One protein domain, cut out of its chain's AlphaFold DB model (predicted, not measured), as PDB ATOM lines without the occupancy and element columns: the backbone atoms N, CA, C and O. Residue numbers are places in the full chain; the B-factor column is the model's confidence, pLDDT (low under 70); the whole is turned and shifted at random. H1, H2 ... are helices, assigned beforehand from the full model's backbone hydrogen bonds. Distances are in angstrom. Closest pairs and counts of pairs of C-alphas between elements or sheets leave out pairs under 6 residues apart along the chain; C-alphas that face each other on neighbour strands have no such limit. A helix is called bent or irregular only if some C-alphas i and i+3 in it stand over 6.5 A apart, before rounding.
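AT A GLANCE: This is residues 3 to 119 of the 120 residues of an uncharacterized protein of Streptomyces violaceusniger (UniProt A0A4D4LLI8). Four long helices form an elongated body with H2 in the middle: H3 folds back along H2, H5 packs on another side of it, and H1 packs on it at a steep slant, away from H5. The very short H4 and the links before and after it lie at one end of this body. The printed part has 117 residues with five named helices, H1 to H5 in chain order, and no named strand; the class is all helix. The whole is compact, with a radius of gyration of the C-alphas of 14.7 A, and spans 44 by 29 by 22 A.

HOW THE PARTS SIT: H1, residues 11 to 31, and H2, residues 35 to 56, touch at a steep tilt of 49 degrees, opposite ways; the closest C-alphas are those of Gly 25 and Ala 38, 4.2 A apart, and H2 touches H1 with residues 35 to 45 alone. H2 is the hub, touching three helices; it has a kink of 32 degrees near residue 50 and is irregular, with C-alphas 52 and 55 7.4 A apart. H3, residues 63 to 78, makes a helical hairpin with H2: they touch at a shallow tilt of 21 degrees, opposite ways, closest at the C-alphas of Pro 36 and Ala 76, 3.9 A. H1 and H3 are close but not clearly touching, with the closest C-alphas, those of Leu 29 and Leu 75, 7.9 A apart. H4, residues 85 to 88, is close to H1 but not clearly touching it; the C-alphas of Val 31 and Leu 85, their closest, are 6.2 A apart. H5, residues 97 to 117, touches H2 at a tilt of 32 degrees, only just shallow, the same way, closest at the C-alphas of Gly 44 and Ala 107, 4.8 A. H5 touches H3 with residues 97 to 104 alone, at a tilt of 33 degrees, only just shallow, opposite ways; the closest C-alphas are those of Leu 77 and Gly 100, 4.7 A. H2, H3 and H5 form an up-and-down bundle, each running against the one before it. H1 and H5 are apart. In H1, H3 and H5 every O i to N i+4 pair is within hydrogen-bond range, in H2 16 of 18; H4 is too short for such a pair.

IN THESE COORDINATES: H1 begins at C-alpha 11, (113.666, 121.479, 150.287), and is 29.9 A long from first to last C-alpha. H2 is 31.0 A long, H3 22.4 A and H4 5.2 A. H5, 30.3 A long, ends at C-alpha 117, (110.609, 132.390, 150.313).

THE WHOLE: The two C-alphas farthest apart, those of Pro 55 and Pro 90, are 45.5 A from each other. The printed part has no cut; the link from H1 to H2 is tight, and the other three are short. The mean pLDDT of the printed part is 93.9, and no printed residue is under 70.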
ATOM      1  N   PHE A   3     108.736 119.460 148.367       89.88
ATOM      2  CA  PHE A   3     109.109 120.848 148.691       89.88
ATOM      3  C   PHE A   3     109.971 121.545 147.625       89.88
ATOM      4  O   PHE A   3     109.905 122.762 147.492       89.88
ATOM      5  N   ALA A   4     110.750 120.797 146.836       92.06
ATOM      6  CA  ALA A   4     111.498 121.366 145.714       92.06
ATOM      7  C   ALA A   4     110.568 121.733 144.547       92.06
ATOM      8  O   ALA A   4     110.810 122.718 143.863       92.06
ATOM      9  N   GLN A   5     109.491 120.967 144.338       90.62
ATOM     10  CA  GLN A   5     108.474 121.270 143.324       90.62
ATOM     11  C   GLN A   5     107.630 122.487 143.718       90.62
ATOM     12  O   GLN A   5     107.154 123.203 142.848       90.62
ATOM     13  N   PHE A   6     107.488 122.740 145.021       90.19
ATOM     14  CA  PHE A   6     106.793 123.911 145.561       90.19
ATOM     15  C   PHE A   6     107.672 125.171 145.683       90.19
ATOM     16  O   PHE A   6     107.195 126.178 146.195       90.19
ATOM     17  N   GLY A   7     108.937 125.126 145.246       91.69
ATOM     18  CA  GLY A   7     109.817 126.302 145.198       91.69
ATOM     19  C   GLY A   7     110.529 126.662 146.506       91.69
ATOM     20  O   GLY A   7     111.155 127.710 146.582       91.69
ATOM     21  N   TYR A   8     110.486 125.820 147.547       92.56
ATOM     22  CA  TYR A   8     111.158 126.147 148.812       92.56
ATOM     23  C   TYR A   8     112.693 126.141 148.663       92.56
ATOM     24  O   TYR A   8     113.245 125.181 148.121       92.56
ATOM     25  N   PRO A   9     113.416 127.122 149.240       91.00
ATOM     26  CA  PRO A   9     114.858 127.299 149.019       91.00
ATOM     27  C   PRO A   9     115.727 126.219 149.683       91.00
ATOM     28  O   PRO A   9     116.842 125.951 149.242       91.00
ATOM     29  N   ALA A  10     115.218 125.553 150.726       94.00
ATOM     30  CA  ALA A  10     115.894 124.448 151.411       94.00
ATOM     31  C   ALA A  10     114.996 123.192 151.488       94.00
ATOM     32  O   ALA A  10     114.561 122.813 152.579       94.00
ATOM     33  N   PRO A  11     114.715 122.501 150.362       93.44
ATOM     34  CA  PRO A  11     113.666 121.479 150.287       93.44
ATOM     35  C   PRO A  11     113.795 120.337 151.295       93.44
ATOM     36  O   PRO A  11     112.799 119.890 151.855       93.44
ATOM     37  N   LYS A  12     115.021 119.851 151.536       95.06
ATOM     38  CA  LYS A  12     115.272 118.751 152.480       95.06
ATOM     39  C   LYS A  12     115.031 119.181 153.925       95.06
ATOM     40  O   LYS A  12     114.377 118.460 154.667       95.06
ATOM     41  N   ALA A  13     115.533 120.354 154.308       94.81
ATOM     42  CA  ALA A  13     115.348 120.883 155.655       94.81
ATOM     43  C   ALA A  13     113.866 121.169 155.930       94.81
ATOM     44  O   ALA A  13     113.348 120.751 156.959       94.81
ATOM     45  N   MET A  14     113.167 121.790 154.975       94.06
ATOM     46  CA  MET A  14     111.735 122.079 155.094       94.06
ATOM     47  C   MET A  14     110.896 120.804 155.194       94.06
ATOM     48  O   MET A  14     109.997 120.747 156.024       94.06
ATOM     49  N   ALA A  15     111.235 119.756 154.435       94.94
ATOM     50  CA  ALA A  15     110.567 118.462 154.554       94.94
ATOM     51  C   ALA A  15     110.743 117.829 155.943       94.94
ATOM     52  O   ALA A  15     109.786 117.295 156.497       94.94
ATOM     53  N   VAL A  16     111.948 117.906 156.522       96.69
ATOM     54  CA  VAL A  16     112.212 117.398 157.877       96.69
ATOM     55  C   VAL A  16     111.454 118.216 158.924       96.69
ATOM     56  O   VAL A  16     110.809 117.637 159.792       96.69
ATOM     57  N   ILE A  17     111.495 119.548 158.829       95.25
ATOM     58  CA  ILE A  17     110.794 120.444 159.757       95.25
ATOM     59  C   ILE A  17     109.285 120.204 159.697       95.25
ATOM     60  O   ILE A  17     108.666 120.039 160.745       95.25
ATOM     61  N   ALA A  18     108.708 120.140 158.495       95.25
ATOM     62  CA  ALA A  18     107.293 119.844 158.303       95.25
ATOM     63  C   ALA A  18     106.935 118.471 158.882       95.25
ATOM     64  O   ALA A  18     106.050 118.393 159.724       95.25
ATOM     65  N   GLY A  19     107.698 117.424 158.552       96.31
ATOM     66  CA  GLY A  19     107.449 116.079 159.073       96.31
ATOM     67  C   GLY A  19     107.499 116.005 160.604       96.31
ATOM     68  O   GLY A  19     106.636 115.374 161.215       96.31
ATOM     69  N   ILE A  20     108.457 116.686 161.241       97.25
ATOM     70  CA  ILE A  20     108.536 116.786 162.707       97.25
ATOM     71  C   ILE A  20     107.327 117.553 163.253       97.25
ATOM     72  O   ILE A  20     106.670 117.076 164.176       97.25
ATOM     73  N   ALA A  21     107.016 118.720 162.689       96.56
ATOM     74  CA  ALA A  21     105.926 119.566 163.161       96.56
ATOM     75  C   ALA A  21     104.556 118.889 163.015       96.56
ATOM     76  O   ALA A  21     103.752 118.940 163.940       96.56
ATOM     77  N   GLU A  22     104.303 118.204 161.902       96.12
ATOM     78  CA  GLU A  22     103.065 117.461 161.663       96.12
ATOM     79  C   GLU A  22     102.957 116.243 162.581       96.12
ATOM     80  O   GLU A  22     101.925 116.045 163.222       96.12
ATOM     81  N   THR A  23     104.029 115.456 162.704       97.25
ATOM     82  CA  THR A  23     104.009 114.228 163.510       97.25
ATOM     83  C   THR A  23     103.881 114.549 164.993       97.25
ATOM     84  O   THR A  23     102.964 114.076 165.660       97.25
ATOM     85  N   PHE A  24     104.778 115.377 165.532       97.31
ATOM     86  CA  PHE A  24     104.774 115.693 166.960       97.31
ATOM     87  C   PHE A  24     103.684 116.696 167.332       97.31
ATOM     88  O   PHE A  24     103.141 116.599 168.429       97.31
ATOM     89  N   GLY A  25     103.311 117.611 166.434       97.00
ATOM     90  CA  GLY A  25     102.154 118.482 166.632       97.00
ATOM     91  C   GLY A  25     100.850 117.685 166.659       97.00
ATOM     92  O   GLY A  25     100.052 117.848 167.578       97.00
ATOM     93  N   GLY A  26     100.664 116.749 165.724       96.62
ATOM     94  CA  GLY A  26      99.511 115.849 165.714       96.62
ATOM     95  C   GLY A  26      99.446 114.959 166.958       96.62
ATOM     96  O   GLY A  26      98.405 114.894 167.608       96.62
ATOM     97  N   LEU A  27     100.563 114.330 167.342       97.31
ATOM     98  CA  LEU A  27     100.638 113.525 168.567       97.31
ATOM     99  C   LEU A  27     100.371 114.364 169.819       97.31
ATOM    100  O   LEU A  27      99.602 113.937 170.676       97.31
ATOM    101  N   GLY A  28     100.959 115.560 169.908       95.88
ATOM    102  CA  GLY A  28     100.737 116.500 171.005       95.88
ATOM    103  C   GLY A  28      99.267 116.891 171.135       95.88
ATOM    104  O   GLY A  28      98.720 116.828 172.231       95.88
ATOM    105  N   LEU A  29      98.589 117.190 170.023       95.94
ATOM    106  CA  LEU A  29      97.147 117.438 170.019       95.94
ATOM    107  C   LEU A  29      96.338 116.200 170.429       95.94
ATOM    108  O   LEU A  29      95.402 116.329 171.211       95.94
ATOM    109  N   ALA A  30      96.706 115.011 169.944       95.19
ATOM    110  CA  ALA A  30      95.983 113.773 170.230       95.19
ATOM    111  C   ALA A  30      95.979 113.420 171.726       95.19
ATOM    112  O   ALA A  30      94.959 112.978 172.251       95.19
ATOM    113  N   VAL A  31      97.104 113.630 172.419       94.81
ATOM    114  CA  VAL A  31      97.223 113.369 173.866       94.81
ATOM    115  C   VAL A  31      96.974 114.616 174.730       94.81
ATOM    116  O   VAL A  31      96.945 114.532 175.958       94.81
ATOM    117  N   GLY A  32      96.804 115.786 174.112       93.62
ATOM    118  CA  GLY A  32      96.666 117.068 174.802       93.62
ATOM    119  C   GLY A  32      97.930 117.497 175.558       93.62
ATOM    120  O   GLY A  32      97.830 117.959 176.690       93.62
ATOM    121  N   LEU A  33      99.118 117.291 174.986       94.06
ATOM    122  CA  LEU A  33     100.392 117.744 175.549       94.06
ATOM    123  C   LEU A  33     100.900 118.980 174.799       94.06
ATOM    124  O   LEU A  33     101.035 118.960 173.576       94.06
ATOM    125  N   LEU A  34     101.233 120.033 175.549       93.94
ATOM    126  CA  LEU A  34     101.631 121.345 175.041       93.94
ATOM    127  C   LEU A  34     100.624 121.873 174.009       93.94
ATOM    128  O   LEU A  34     101.005 122.370 172.951       93.94
ATOM    129  N   THR A  35      99.328 121.769 174.312       94.69
ATOM    130  CA  THR A  35      98.237 121.924 173.335       94.69
ATOM    131  C   THR A  35      98.292 123.234 172.535       94.69
ATOM    132  O   THR A  35      98.170 123.172 171.311       94.69
ATOM    133  N   PRO A  36      98.545 124.414 173.144       95.12
ATOM    134  CA  PRO A  36      98.709 125.658 172.388       95.12
ATOM    135  C   PRO A  36      99.856 125.618 171.370       95.12
ATOM    136  O   PRO A  36      99.722 126.138 170.265       95.12
ATOM    137  N   LEU A  37     100.974 124.981 171.729       96.12
ATOM    138  CA  LEU A  37     102.150 124.847 170.869       96.12
ATOM    139  C   LEU A  37     101.905 123.831 169.757       96.12
ATOM    140  O   LEU A  37     102.185 124.123 168.597       96.12
ATOM    141  N   ALA A  38     101.352 122.670 170.103       97.12
ATOM    142  CA  ALA A  38     101.007 121.621 169.154       97.12
ATOM    143  C   ALA A  38      99.984 122.120 168.119       97.12
ATOM    144  O   ALA A  38     100.184 121.953 166.916       97.12
ATOM    145  N   GLY A  39      98.941 122.825 168.574       97.25
ATOM    146  CA  GLY A  39      97.936 123.438 167.708       97.25
ATOM    147  C   GLY A  39      98.514 124.508 166.787       97.25
ATOM    148  O   GLY A  39      98.241 124.494 165.589       97.25
ATOM    149  N   ALA A  40      99.374 125.388 167.305       98.06
ATOM    150  CA  ALA A  40     100.037 126.398 166.484       98.06
ATOM    151  C   ALA A  40     101.002 125.787 165.450       98.06
ATOM    152  O   ALA A  40     101.031 126.240 164.306       98.06
ATOM    153  N   ALA A  41     101.751 124.742 165.816       98.00
ATOM    154  CA  ALA A  41     102.643 124.038 164.898       98.00
ATOM    155  C   ALA A  41     101.866 123.416 163.727       98.00
ATOM    156  O   ALA A  41     102.221 123.648 162.572       98.00
ATOM    157  N   VAL A  42     100.771 122.705 164.017       98.38
ATOM    158  CA  VAL A  42      99.899 122.110 162.989       98.38
ATOM    159  C   VAL A  42      99.219 123.191 162.144       98.38
ATOM    160  O   VAL A  42      99.170 123.078 160.924       98.38
ATOM    161  N   ALA A  43      98.737 124.281 162.747       98.50
ATOM    162  CA  ALA A  43      98.146 125.384 161.990       98.50
ATOM    163  C   ALA A  43      99.156 126.018 161.010       98.50
ATOM    164  O   ALA A  43      98.820 126.283 159.854       98.50
ATOM    165  N   GLY A  44     100.408 126.210 161.440       98.00
ATOM    166  CA  GLY A  44     101.482 126.740 160.596       98.00
ATOM    167  C   GLY A  44     101.869 125.813 159.438       98.00
ATOM    168  O   GLY A  44     102.075 126.285 158.314       98.00
ATOM    169  N   THR A  45     101.936 124.495 159.659       97.88
ATOM    170  CA  THR A  45     102.203 123.537 158.570       97.88
ATOM    171  C   THR A  45     101.040 123.479 157.584       97.88
ATOM    172  O   THR A  45     101.267 123.528 156.374       97.88
ATOM    173  N   MET A  46      99.796 123.494 158.074       98.31
ATOM    174  CA  MET A  46      98.612 123.529 157.213       98.31
ATOM    175  C   MET A  46      98.528 124.814 156.383       98.31
ATOM    176  O   MET A  46      98.132 124.748 155.224       98.31
ATOM    177  N   ALA A  47      98.976 125.967 156.893       98.06
ATOM    178  CA  ALA A  47      99.057 127.195 156.096       98.06
ATOM    179  C   ALA A  47      99.992 127.047 154.876       98.06
ATOM    180  O   ALA A  47      99.654 127.487 153.776       98.06
ATOM    181  N   ASN A  48     101.135 126.367 155.038       97.00
ATOM    182  CA  ASN A  48     102.032 126.047 153.922       97.00
ATOM    183  C   ASN A  48     101.381 125.055 152.938       97.00
ATOM    184  O   ASN A  48     101.521 125.210 151.723       97.00
ATOM    185  N   ALA A  49     100.630 124.070 153.441       96.25
ATOM    186  CA  ALA A  49      99.893 123.120 152.608       96.25
ATOM    187  C   ALA A  49      98.753 123.791 151.812       96.25
ATOM    188  O   ALA A  49      98.565 123.486 150.633       96.25
ATOM    189  N   VAL A  50      98.039 124.755 152.404       97.19
ATOM    190  CA  VAL A  50      97.040 125.592 151.709       97.19
ATOM    191  C   VAL A  50      97.694 126.401 150.589       97.19
ATOM    192  O   VAL A  50      97.198 126.424 149.462       97.19
ATOM    193  N   ALA A  51      98.843 127.025 150.859       95.75
ATOM    194  CA  ALA A  51      99.575 127.770 149.837       95.75
ATOM    195  C   ALA A  51     100.009 126.866 148.667       95.75
ATOM    196  O   ALA A  51      99.844 127.245 147.508       95.75
ATOM    197  N   ALA A  52     100.494 125.655 148.959       94.38
ATOM    198  CA  ALA A  52     100.909 124.688 147.943       94.38
ATOM    199  C   ALA A  52      99.735 124.103 147.132       94.38
ATOM    200  O   ALA A  52      99.894 123.814 145.947       94.38
ATOM    201  N   SER A  53      98.555 123.953 147.741       94.56
ATOM    202  CA  SER A  53      97.343 123.412 147.098       94.56
ATOM    203  C   SER A  53      96.482 124.470 146.404       94.56
ATOM    204  O   SER A  53      95.539 124.120 145.698       94.56
ATOM    205  N   THR A  54      96.820 125.760 146.524       92.88
ATOM    206  CA  THR A  54      96.060 126.863 145.909       92.88
ATOM    207  C   THR A  54      95.771 126.683 144.413       92.88
ATOM    208  O   THR A  54      94.623 126.899 144.019       92.88
ATOM    209  N   PRO A  55      96.721 126.230 143.570       92.19
ATOM    210  CA  PRO A  55      96.458 126.009 142.145       92.19
ATOM    211  C   PRO A  55      95.440 124.896 141.846       92.19
ATOM    212  O   PRO A  55      94.888 124.868 140.750       92.19
ATOM    213  N   LEU A  56      95.198 123.982 142.791       91.88
ATOM    214  CA  LEU A  56      94.277 122.851 142.627       91.88
ATOM    215  C   LEU A  56      92.811 123.240 142.901       91.88
ATOM    216  O   LEU A  56      91.899 122.500 142.540       91.88
ATOM    217  N   GLY A  57      92.572 124.410 143.506       93.00
ATOM    218  CA  GLY A  57      91.244 124.869 143.912       93.00
ATOM    219  C   GLY A  57      90.759 124.255 145.231       93.00
ATOM    220  O   GLY A  57      91.377 123.346 145.781       93.00
ATOM    221  N   TYR A  58      89.639 124.771 145.757       93.62
ATOM    222  CA  TYR A  58      89.181 124.417 147.109       93.62
ATOM    223  C   TYR A  58      88.913 122.921 147.285       93.62
ATOM    224  O   TYR A  58      89.403 122.356 148.244       93.62
ATOM    225  N   PHE A  59      88.190 122.288 146.354       95.12
ATOM    226  CA  PHE A  59      87.875 120.848 146.378       95.12
ATOM    227  C   PHE A  59      88.919 119.976 145.658       95.12
ATOM    228  O   PHE A  59      88.651 118.819 145.341       95.12
ATOM    229  N   GLY A  60      90.078 120.547 145.322       91.94
ATOM    230  CA  GLY A  60      91.175 119.845 144.655       91.94
ATOM    231  C   GLY A  60      92.305 119.435 145.599       91.94
ATOM    232  O   GLY A  60      93.359 119.023 145.116       91.94
ATOM    233  N   GLY A  61      92.127 119.573 146.918       90.25
ATOM    234  CA  GLY A  61      93.129 119.241 147.933       90.25
ATOM    235  C   GLY A  61      93.416 120.353 148.948       90.25
ATOM    236  O   GLY A  61      94.259 120.157 149.824       90.25
ATOM    237  N   MET A  62      92.754 121.512 148.856       96.25
ATOM    238  CA  MET A  62      92.894 122.603 149.833       96.25
ATOM    239  C   MET A  62      91.944 122.435 151.028       96.25
ATOM    240  O   MET A  62      92.262 122.865 152.140       96.25
ATOM    241  N   GLU A  63      90.793 121.797 150.828       97.44
ATOM    242  CA  GLU A  63      89.732 121.645 151.818       97.44
ATOM    243  C   GLU A  63      90.215 120.962 153.102       97.44
ATOM    244  O   GLU A  63      89.867 121.379 154.208       97.44
ATOM    245  N   PHE A  64      91.065 119.943 152.963       96.56
ATOM    246  CA  PHE A  64      91.537 119.146 154.088       96.56
ATOM    247  C   PHE A  64      92.579 119.892 154.945       96.56
ATOM    248  O   PHE A  64      92.376 119.976 156.160       96.56
ATOM    249  N   PRO A  65      93.620 120.530 154.368       97.38
ATOM    250  CA  PRO A  65      94.490 121.436 155.115       97.38
ATOM    251  C   PRO A  65      93.749 122.579 155.814       97.38
ATOM    252  O   PRO A  65      94.062 122.893 156.962       97.38
ATOM    253  N   VAL A  66      92.747 123.183 155.163       98.12
ATOM    254  CA  VAL A  66      91.927 124.237 155.787       98.12
ATOM    255  C   VAL A  66      91.194 123.688 157.008       98.12
ATOM    256  O   VAL A  66      91.263 124.288 158.080       98.12
ATOM    257  N   LEU A  67      90.535 122.535 156.872       98.12
ATOM    258  CA  LEU A  67      89.800 121.906 157.967       98.12
ATOM    259  C   LEU A  67      90.709 121.602 159.166       98.12
ATOM    260  O   LEU A  67      90.384 121.973 160.297       98.12
ATOM    261  N   ILE A  68      91.862 120.972 158.920       98.19
ATOM    262  CA  ILE A  68      92.837 120.656 159.973       98.19
ATOM    263  C   ILE A  68      93.381 121.940 160.601       98.19
ATOM    264  O   ILE A  68      93.428 122.044 161.826       98.19
ATOM    265  N   GLY A  69      93.766 122.928 159.791       98.19
ATOM    266  CA  GLY A  69      94.337 124.185 160.271       98.19
ATOM    267  C   GLY A  69      93.368 124.969 161.158       98.19
ATOM    268  O   GLY A  69      93.760 125.455 162.223       98.19
ATOM    269  N   VAL A  70      92.090 125.039 160.775       98.38
ATOM    270  CA  VAL A  70      91.035 125.674 161.579       98.38
ATOM    271  C   VAL A  70      90.809 124.912 162.884       98.38
ATOM    272  O   VAL A  70      90.758 125.531 163.948       98.38
ATOM    273  N   GLY A  71      90.739 123.577 162.838       98.06
ATOM    274  CA  GLY A  71      90.604 122.748 164.038       98.06
ATOM    275  C   GLY A  71      91.777 122.919 165.010       98.06
ATOM    276  O   GLY A  71      91.573 123.160 166.201       98.06
ATOM    277  N   ALA A  72      93.007 122.881 164.496       98.00
ATOM    278  CA  ALA A  72      94.227 123.074 165.276       98.00
ATOM    279  C   ALA A  72      94.309 124.483 165.886       98.00
ATOM    280  O   ALA A  72      94.688 124.632 167.047       98.00
ATOM    281  N   THR A  73      93.881 125.507 165.143       98.25
ATOM    282  CA  THR A  73      93.758 126.885 165.645       98.25
ATOM    283  C   THR A  73      92.744 126.967 166.785       98.25
ATOM    284  O   THR A  73      93.026 127.565 167.824       98.25
ATOM    285  N   GLY A  74      91.587 126.320 166.628       97.19
ATOM    286  CA  GLY A  74      90.568 126.227 167.671       97.19
ATOM    287  C   GLY A  74      91.117 125.611 168.958       97.19
ATOM    288  O   GLY A  74      90.938 126.194 170.025       97.19
ATOM    289  N   LEU A  75      91.842 124.493 168.854       95.62
ATOM    290  CA  LEU A  75      92.495 123.831 169.992       95.62
ATOM    291  C   LEU A  75      93.616 124.679 170.605       95.62
ATOM    292  O   LEU A  75      93.760 124.717 171.826       95.62
ATOM    293  N   ALA A  76      94.383 125.409 169.793       95.88
ATOM    294  CA  ALA A  76      95.430 126.287 170.305       95.88
ATOM    295  C   ALA A  76      94.864 127.420 171.182       95.88
ATOM    296  O   ALA A  76      95.476 127.803 172.184       95.88
ATOM    297  N   LEU A  77      93.686 127.937 170.815       95.44
ATOM    298  CA  LEU A  77      92.989 129.005 171.533       95.44
ATOM    299  C   LEU A  77      92.202 128.483 172.742       95.44
ATOM    300  O   LEU A  77      92.306 129.061 173.823       95.44
ATOM    301  N   SER A  78      91.437 127.402 172.577       91.69
ATOM    302  CA  SER A  78      90.574 126.844 173.629       91.69
ATOM    303  C   SER A  78      91.336 126.028 174.675       91.69
ATOM    304  O   SER A  78      90.868 125.904 175.808       91.69
ATOM    305  N   GLY A  79      92.510 125.510 174.307       85.62
ATOM    306  CA  GLY A  79      93.403 124.772 175.184       85.62
ATOM    307  C   GLY A  79      93.193 123.277 175.240       85.62
ATOM    308  O   GLY A  79      92.424 122.678 174.500       85.62
ATOM    309  N   ALA A  80      93.904 122.679 176.190       81.81
ATOM    310  CA  ALA A  80      94.025 121.239 176.340       81.81
ATOM    311  C   ALA A  80      92.754 120.554 176.884       81.81
ATOM    312  O   ALA A  80      92.567 119.347 176.755       81.81
ATOM    313  N   GLY A  81      91.838 121.306 177.501       84.38
ATOM    314  CA  GLY A  81      90.640 120.735 178.119       84.38
ATOM    315  C   GLY A  81      90.949 119.811 179.309       84.38
ATOM    316  O   GLY A  81      92.079 119.719 179.784       84.38
ATOM    317  N   ARG A  82      89.925 119.129 179.838       83.69
ATOM    318  CA  ARG A  82      90.018 118.377 181.112       83.69
ATOM    319  C   ARG A  82      90.681 116.999 181.011       83.69
ATOM    320  O   ARG A  82      91.117 116.485 182.032       83.69
ATOM    321  N   ILE A  83      90.703 116.403 179.820       86.56
ATOM    322  CA  ILE A  83      91.186 115.026 179.576       86.56
ATOM    323  C   ILE A  83      92.652 115.027 179.083       86.56
ATOM    324  O   ILE A  83      93.247 113.980 178.866       86.56
ATOM    325  N   SER A  84      93.264 116.203 178.936       90.19
ATOM    326  CA  SER A  84      94.633 116.357 178.443       90.19
ATOM    327  C   SER A  84      95.721 115.933 179.423       90.19
ATOM    328  O   SER A  84      95.573 116.057 180.641       90.19
ATOM    329  N   LEU A  85      96.887 115.564 178.881       90.88
ATOM    330  CA  LEU A  85      98.117 115.455 179.671       90.88
ATOM    331  C   LEU A  85      98.557 116.803 180.269       90.88
ATOM    332  O   LEU A  85      99.087 116.822 181.379       90.88
ATOM    333  N   ASP A  86      98.273 117.931 179.611       90.69
ATOM    334  CA  ASP A  86      98.500 119.269 180.177       90.69
ATOM    335  C   ASP A  86      97.753 119.471 181.507       90.69
ATOM    336  O   ASP A  86      98.260 120.153 182.400       90.69
ATOM    337  N   ALA A  87      96.585 118.842 181.693       87.56
ATOM    338  CA  ALA A  87      95.835 118.914 182.948       87.56
ATOM    339  C   ALA A  87      96.527 118.183 184.115       87.56
ATOM    340  O   ALA A  87      96.275 118.521 185.276       87.56
ATOM    341  N   LEU A  88      97.407 117.216 183.822       89.00
ATOM    342  CA  LEU A  88      98.188 116.473 184.819       89.00
ATOM    343  C   LEU A  88      99.445 117.233 185.266       89.00
ATOM    344  O   LEU A  88     100.004 116.931 186.321       89.00
ATOM    345  N   LEU A  89      99.883 118.232 184.495       85.62
ATOM    346  CA  LEU A  89     101.096 119.001 184.756       85.62
ATOM    347  C   LEU A  89     100.740 120.377 185.350       85.62
ATOM    348  O   LEU A  89     100.147 121.204 184.658       85.62
ATOM    349  N   PRO A  90     101.129 120.691 186.605       81.75
ATOM    350  CA  PRO A  90     100.720 121.930 187.283       81.75
ATOM    351  C   PRO A  90     101.046 123.217 186.515       81.75
ATOM    352  O   PRO A  90     100.279 124.174 186.560       81.75
ATOM    353  N   VAL A  91     102.166 123.224 185.786       83.00
ATOM    354  CA  VAL A  91     102.636 124.372 184.991       83.00
ATOM    355  C   VAL A  91     101.784 124.590 183.733       83.00
ATOM    356  O   VAL A  91     101.609 125.728 183.309       83.00
ATOM    357  N   LEU A  92     101.233 123.519 183.152       81.25
ATOM    358  CA  LEU A  92     100.474 123.558 181.893       81.25
ATOM    359  C   LEU A  92      98.955 123.588 182.111       81.25
ATOM    360  O   LEU A  92      98.215 124.047 181.245       81.25
ATOM    361  N   ARG A  93      98.491 123.182 183.300       76.88
ATOM    362  CA  ARG A  93      97.070 123.128 183.668       76.88
ATOM    363  C   ARG A  93      96.360 124.483 183.591       76.88
ATOM    364  O   ARG A  93      95.163 124.527 183.317       76.88
ATOM    365  N   SER A  94      97.068 125.585 183.853       77.12
ATOM    366  CA  SER A  94      96.522 126.943 183.733       77.12
ATOM    367  C   SER A  94      96.873 127.535 182.370       77.12
ATOM    368  O   SER A  94      97.779 128.360 182.227       77.12
ATOM    369  N   GLN A  95      96.152 127.095 181.343       77.56
ATOM    370  CA  GLN A  95      96.298 127.666 180.014       77.56
ATOM    371  C   GLN A  95      95.689 129.075 179.988       77.56
ATOM    372  O   GLN A  95      94.561 129.310 180.421       77.56
ATOM    373  N   ARG A  96      96.465 130.034 179.480       85.62
ATOM    374  CA  ARG A  96      96.012 131.401 179.216       85.62
ATOM    375  C   ARG A  96      95.824 131.567 177.715       85.62
ATOM    376  O   ARG A  96      96.724 131.214 176.954       85.62
ATOM    377  N   LEU A  97      94.715 132.185 177.306       90.00
ATOM    378  CA  LEU A  97      94.417 132.488 175.898       90.00
ATOM    379  C   LEU A  97      95.581 133.209 175.195       90.00
ATOM    380  O   LEU A  97      95.866 132.948 174.030       90.00
ATOM    381  N   ILE A  98      96.304 134.066 175.927       93.56
ATOM    382  CA  ILE A  98      97.455 134.807 175.404       93.56
ATOM    383  C   ILE A  98      98.570 133.898 174.869       93.56
ATOM    384  O   ILE A  98      99.230 134.272 173.908       93.56
ATOM    385  N   TYR A  99      98.760 132.698 175.431       93.19
ATOM    386  CA  TYR A  99      99.749 131.745 174.920       93.19
ATOM    387  C   TYR A  99      99.320 131.173 173.571       93.19
ATOM    388  O   TYR A  99     100.136 131.106 172.659       93.19
ATOM    389  N   GLY A 100      98.036 130.829 173.424       94.88
ATOM    390  CA  GLY A 100      97.471 130.401 172.144       94.88
ATOM    391  C   GLY A 100      97.630 131.477 171.073       94.88
ATOM    392  O   GLY A 100      98.163 131.205 170.002       94.88
ATOM    393  N   ILE A 101      97.263 132.723 171.393       97.69
ATOM    394  CA  ILE A 101      97.419 133.865 170.479       97.69
ATOM    395  C   ILE A 101      98.891 134.072 170.106       97.69
ATOM    396  O   ILE A 101      99.207 134.154 168.924       97.69
ATOM    397  N   ALA A 102      99.796 134.132 171.085       97.38
ATOM    398  CA  ALA A 102     101.216 134.371 170.831       97.38
ATOM    399  C   ALA A 102     101.832 133.290 169.929       97.38
ATOM    400  O   ALA A 102     102.577 133.607 169.001       97.38
ATOM    401  N   LEU A 103     101.494 132.021 170.166       97.56
ATOM    402  CA  LEU A 103     102.002 130.901 169.376       97.56
ATOM    403  C   LEU A 103     101.397 130.862 167.971       97.56
ATOM    404  O   LEU A 103     102.117 130.581 167.018       97.56
ATOM    405  N   LEU A 104     100.118 131.208 167.814       98.31
ATOM    406  CA  LEU A 104      99.495 131.342 166.495       98.31
ATOM    407  C   LEU A 104     100.074 132.511 165.698       98.31
ATOM    408  O   LEU A 104     100.303 132.368 164.501       98.31
ATOM    409  N   VAL A 105     100.364 133.644 166.346       98.50
ATOM    410  CA  VAL A 105     101.059 134.772 165.706       98.50
ATOM    411  C   VAL A 105     102.447 134.339 165.241       98.50
ATOM    412  O   VAL A 105     102.811 134.591 164.095       98.50
ATOM    413  N   LEU A 106     103.202 133.631 166.087       98.31
ATOM    414  CA  LEU A 106     104.499 133.078 165.701       98.31
ATOM    415  C   LEU A 106     104.372 132.118 164.507       98.31
ATOM    416  O   LEU A 106     105.113 132.254 163.537       98.31
ATOM    417  N   ALA A 107     103.418 131.186 164.548       97.94
ATOM    418  CA  ALA A 107     103.168 130.246 163.458       97.94
ATOM    419  C   ALA A 107     102.792 130.961 162.151       97.94
ATOM    420  O   ALA A 107     103.304 130.605 161.092       97.94
ATOM    421  N   ALA A 108     101.960 132.003 162.222       98.38
ATOM    422  CA  ALA A 108     101.574 132.810 161.070       98.38
ATOM    423  C   ALA A 108     102.766 133.570 160.471       98.38
ATOM    424  O   ALA A 108     102.920 133.594 159.249       98.38
ATOM    425  N   ILE A 109     103.637 134.145 161.309       98.50
ATOM    426  CA  ILE A 109     104.872 134.805 160.858       98.50
ATOM    427  C   ILE A 109     105.772 133.794 160.145       98.50
ATOM    428  O   ILE A 109     106.185 134.041 159.015       98.50
ATOM    429  N   LEU A 110     106.038 132.644 160.774       97.56
ATOM    430  CA  LEU A 110     106.897 131.608 160.199       97.56
ATOM    431  C   LEU A 110     106.340 131.084 158.873       97.56
ATOM    432  O   LEU A 110     107.082 131.025 157.898       97.56
ATOM    433  N   ALA A 111     105.041 130.780 158.813       97.31
ATOM    434  CA  ALA A 111     104.388 130.335 157.586       97.31
ATOM    435  C   ALA A 111     104.447 131.402 156.486       97.31
ATOM    436  O   ALA A 111     104.756 131.093 155.341       97.31
ATOM    437  N   THR A 112     104.207 132.671 156.825       97.94
ATOM    438  CA  THR A 112     104.302 133.771 155.855       97.94
ATOM    439  C   THR A 112     105.713 133.872 155.288       97.94
ATOM    440  O   THR A 112     105.877 133.947 154.073       97.94
ATOM    441  N   VAL A 113     106.736 133.821 156.146       97.38
ATOM    442  CA  VAL A 113     108.139 133.852 155.716       97.38
ATOM    443  C   VAL A 113     108.446 132.675 154.791       97.38
ATOM    444  O   VAL A 113     108.978 132.891 153.705       97.38
ATOM    445  N   THR A 114     108.081 131.444 155.160       96.19
ATOM    446  CA  THR A 114     108.377 130.263 154.334       96.19
ATOM    447  C   THR A 114     107.630 130.276 153.001       96.19
ATOM    448  O   THR A 114     108.227 129.925 151.986       96.19
ATOM    449  N   ILE A 115     106.376 130.737 152.973       96.44
ATOM    450  CA  ILE A 115     105.574 130.880 151.746       96.44
ATOM    451  C   ILE A 115     106.134 131.978 150.834       96.44
ATOM    452  O   ILE A 115     106.121 131.834 149.614       96.44
ATOM    453  N   VAL A 116     106.604 133.098 151.388       96.81
ATOM    454  CA  VAL A 116     107.223 134.163 150.582       96.81
ATOM    455  C   VAL A 116     108.531 133.666 149.977       96.81
ATOM    456  O   VAL A 116     108.749 133.835 148.781       96.81
ATOM    457  N   LEU A 117     109.358 132.990 150.776       94.62
ATOM    458  CA  LEU A 117     110.609 132.390 150.313       94.62
ATOM    459  C   LEU A 117     110.403 131.289 149.270       94.62
ATOM    460  O   LEU A 117     111.320 131.007 148.511       94.62
ATOM    461  N   SER A 118     109.233 130.649 149.215       92.25
ATOM    462  CA  SER A 118     108.954 129.635 148.195       92.25
ATOM    463  C   SER A 118     108.598 130.227 146.824       92.25
ATOM    464  O   SER A 118     108.390 129.481 145.869       92.25
ATOM    465  N   LYS A 119     108.450 131.555 146.733       89.19
ATOM    466  CA  LYS A 119     108.065 132.288 145.513       89.19
ATOM    467  C   LYS A 119     109.204 133.124 144.923       89.19
ATOM    468  O   LYS A 119     108.995 133.761 143.892       89.19
TER     469      LYS A 119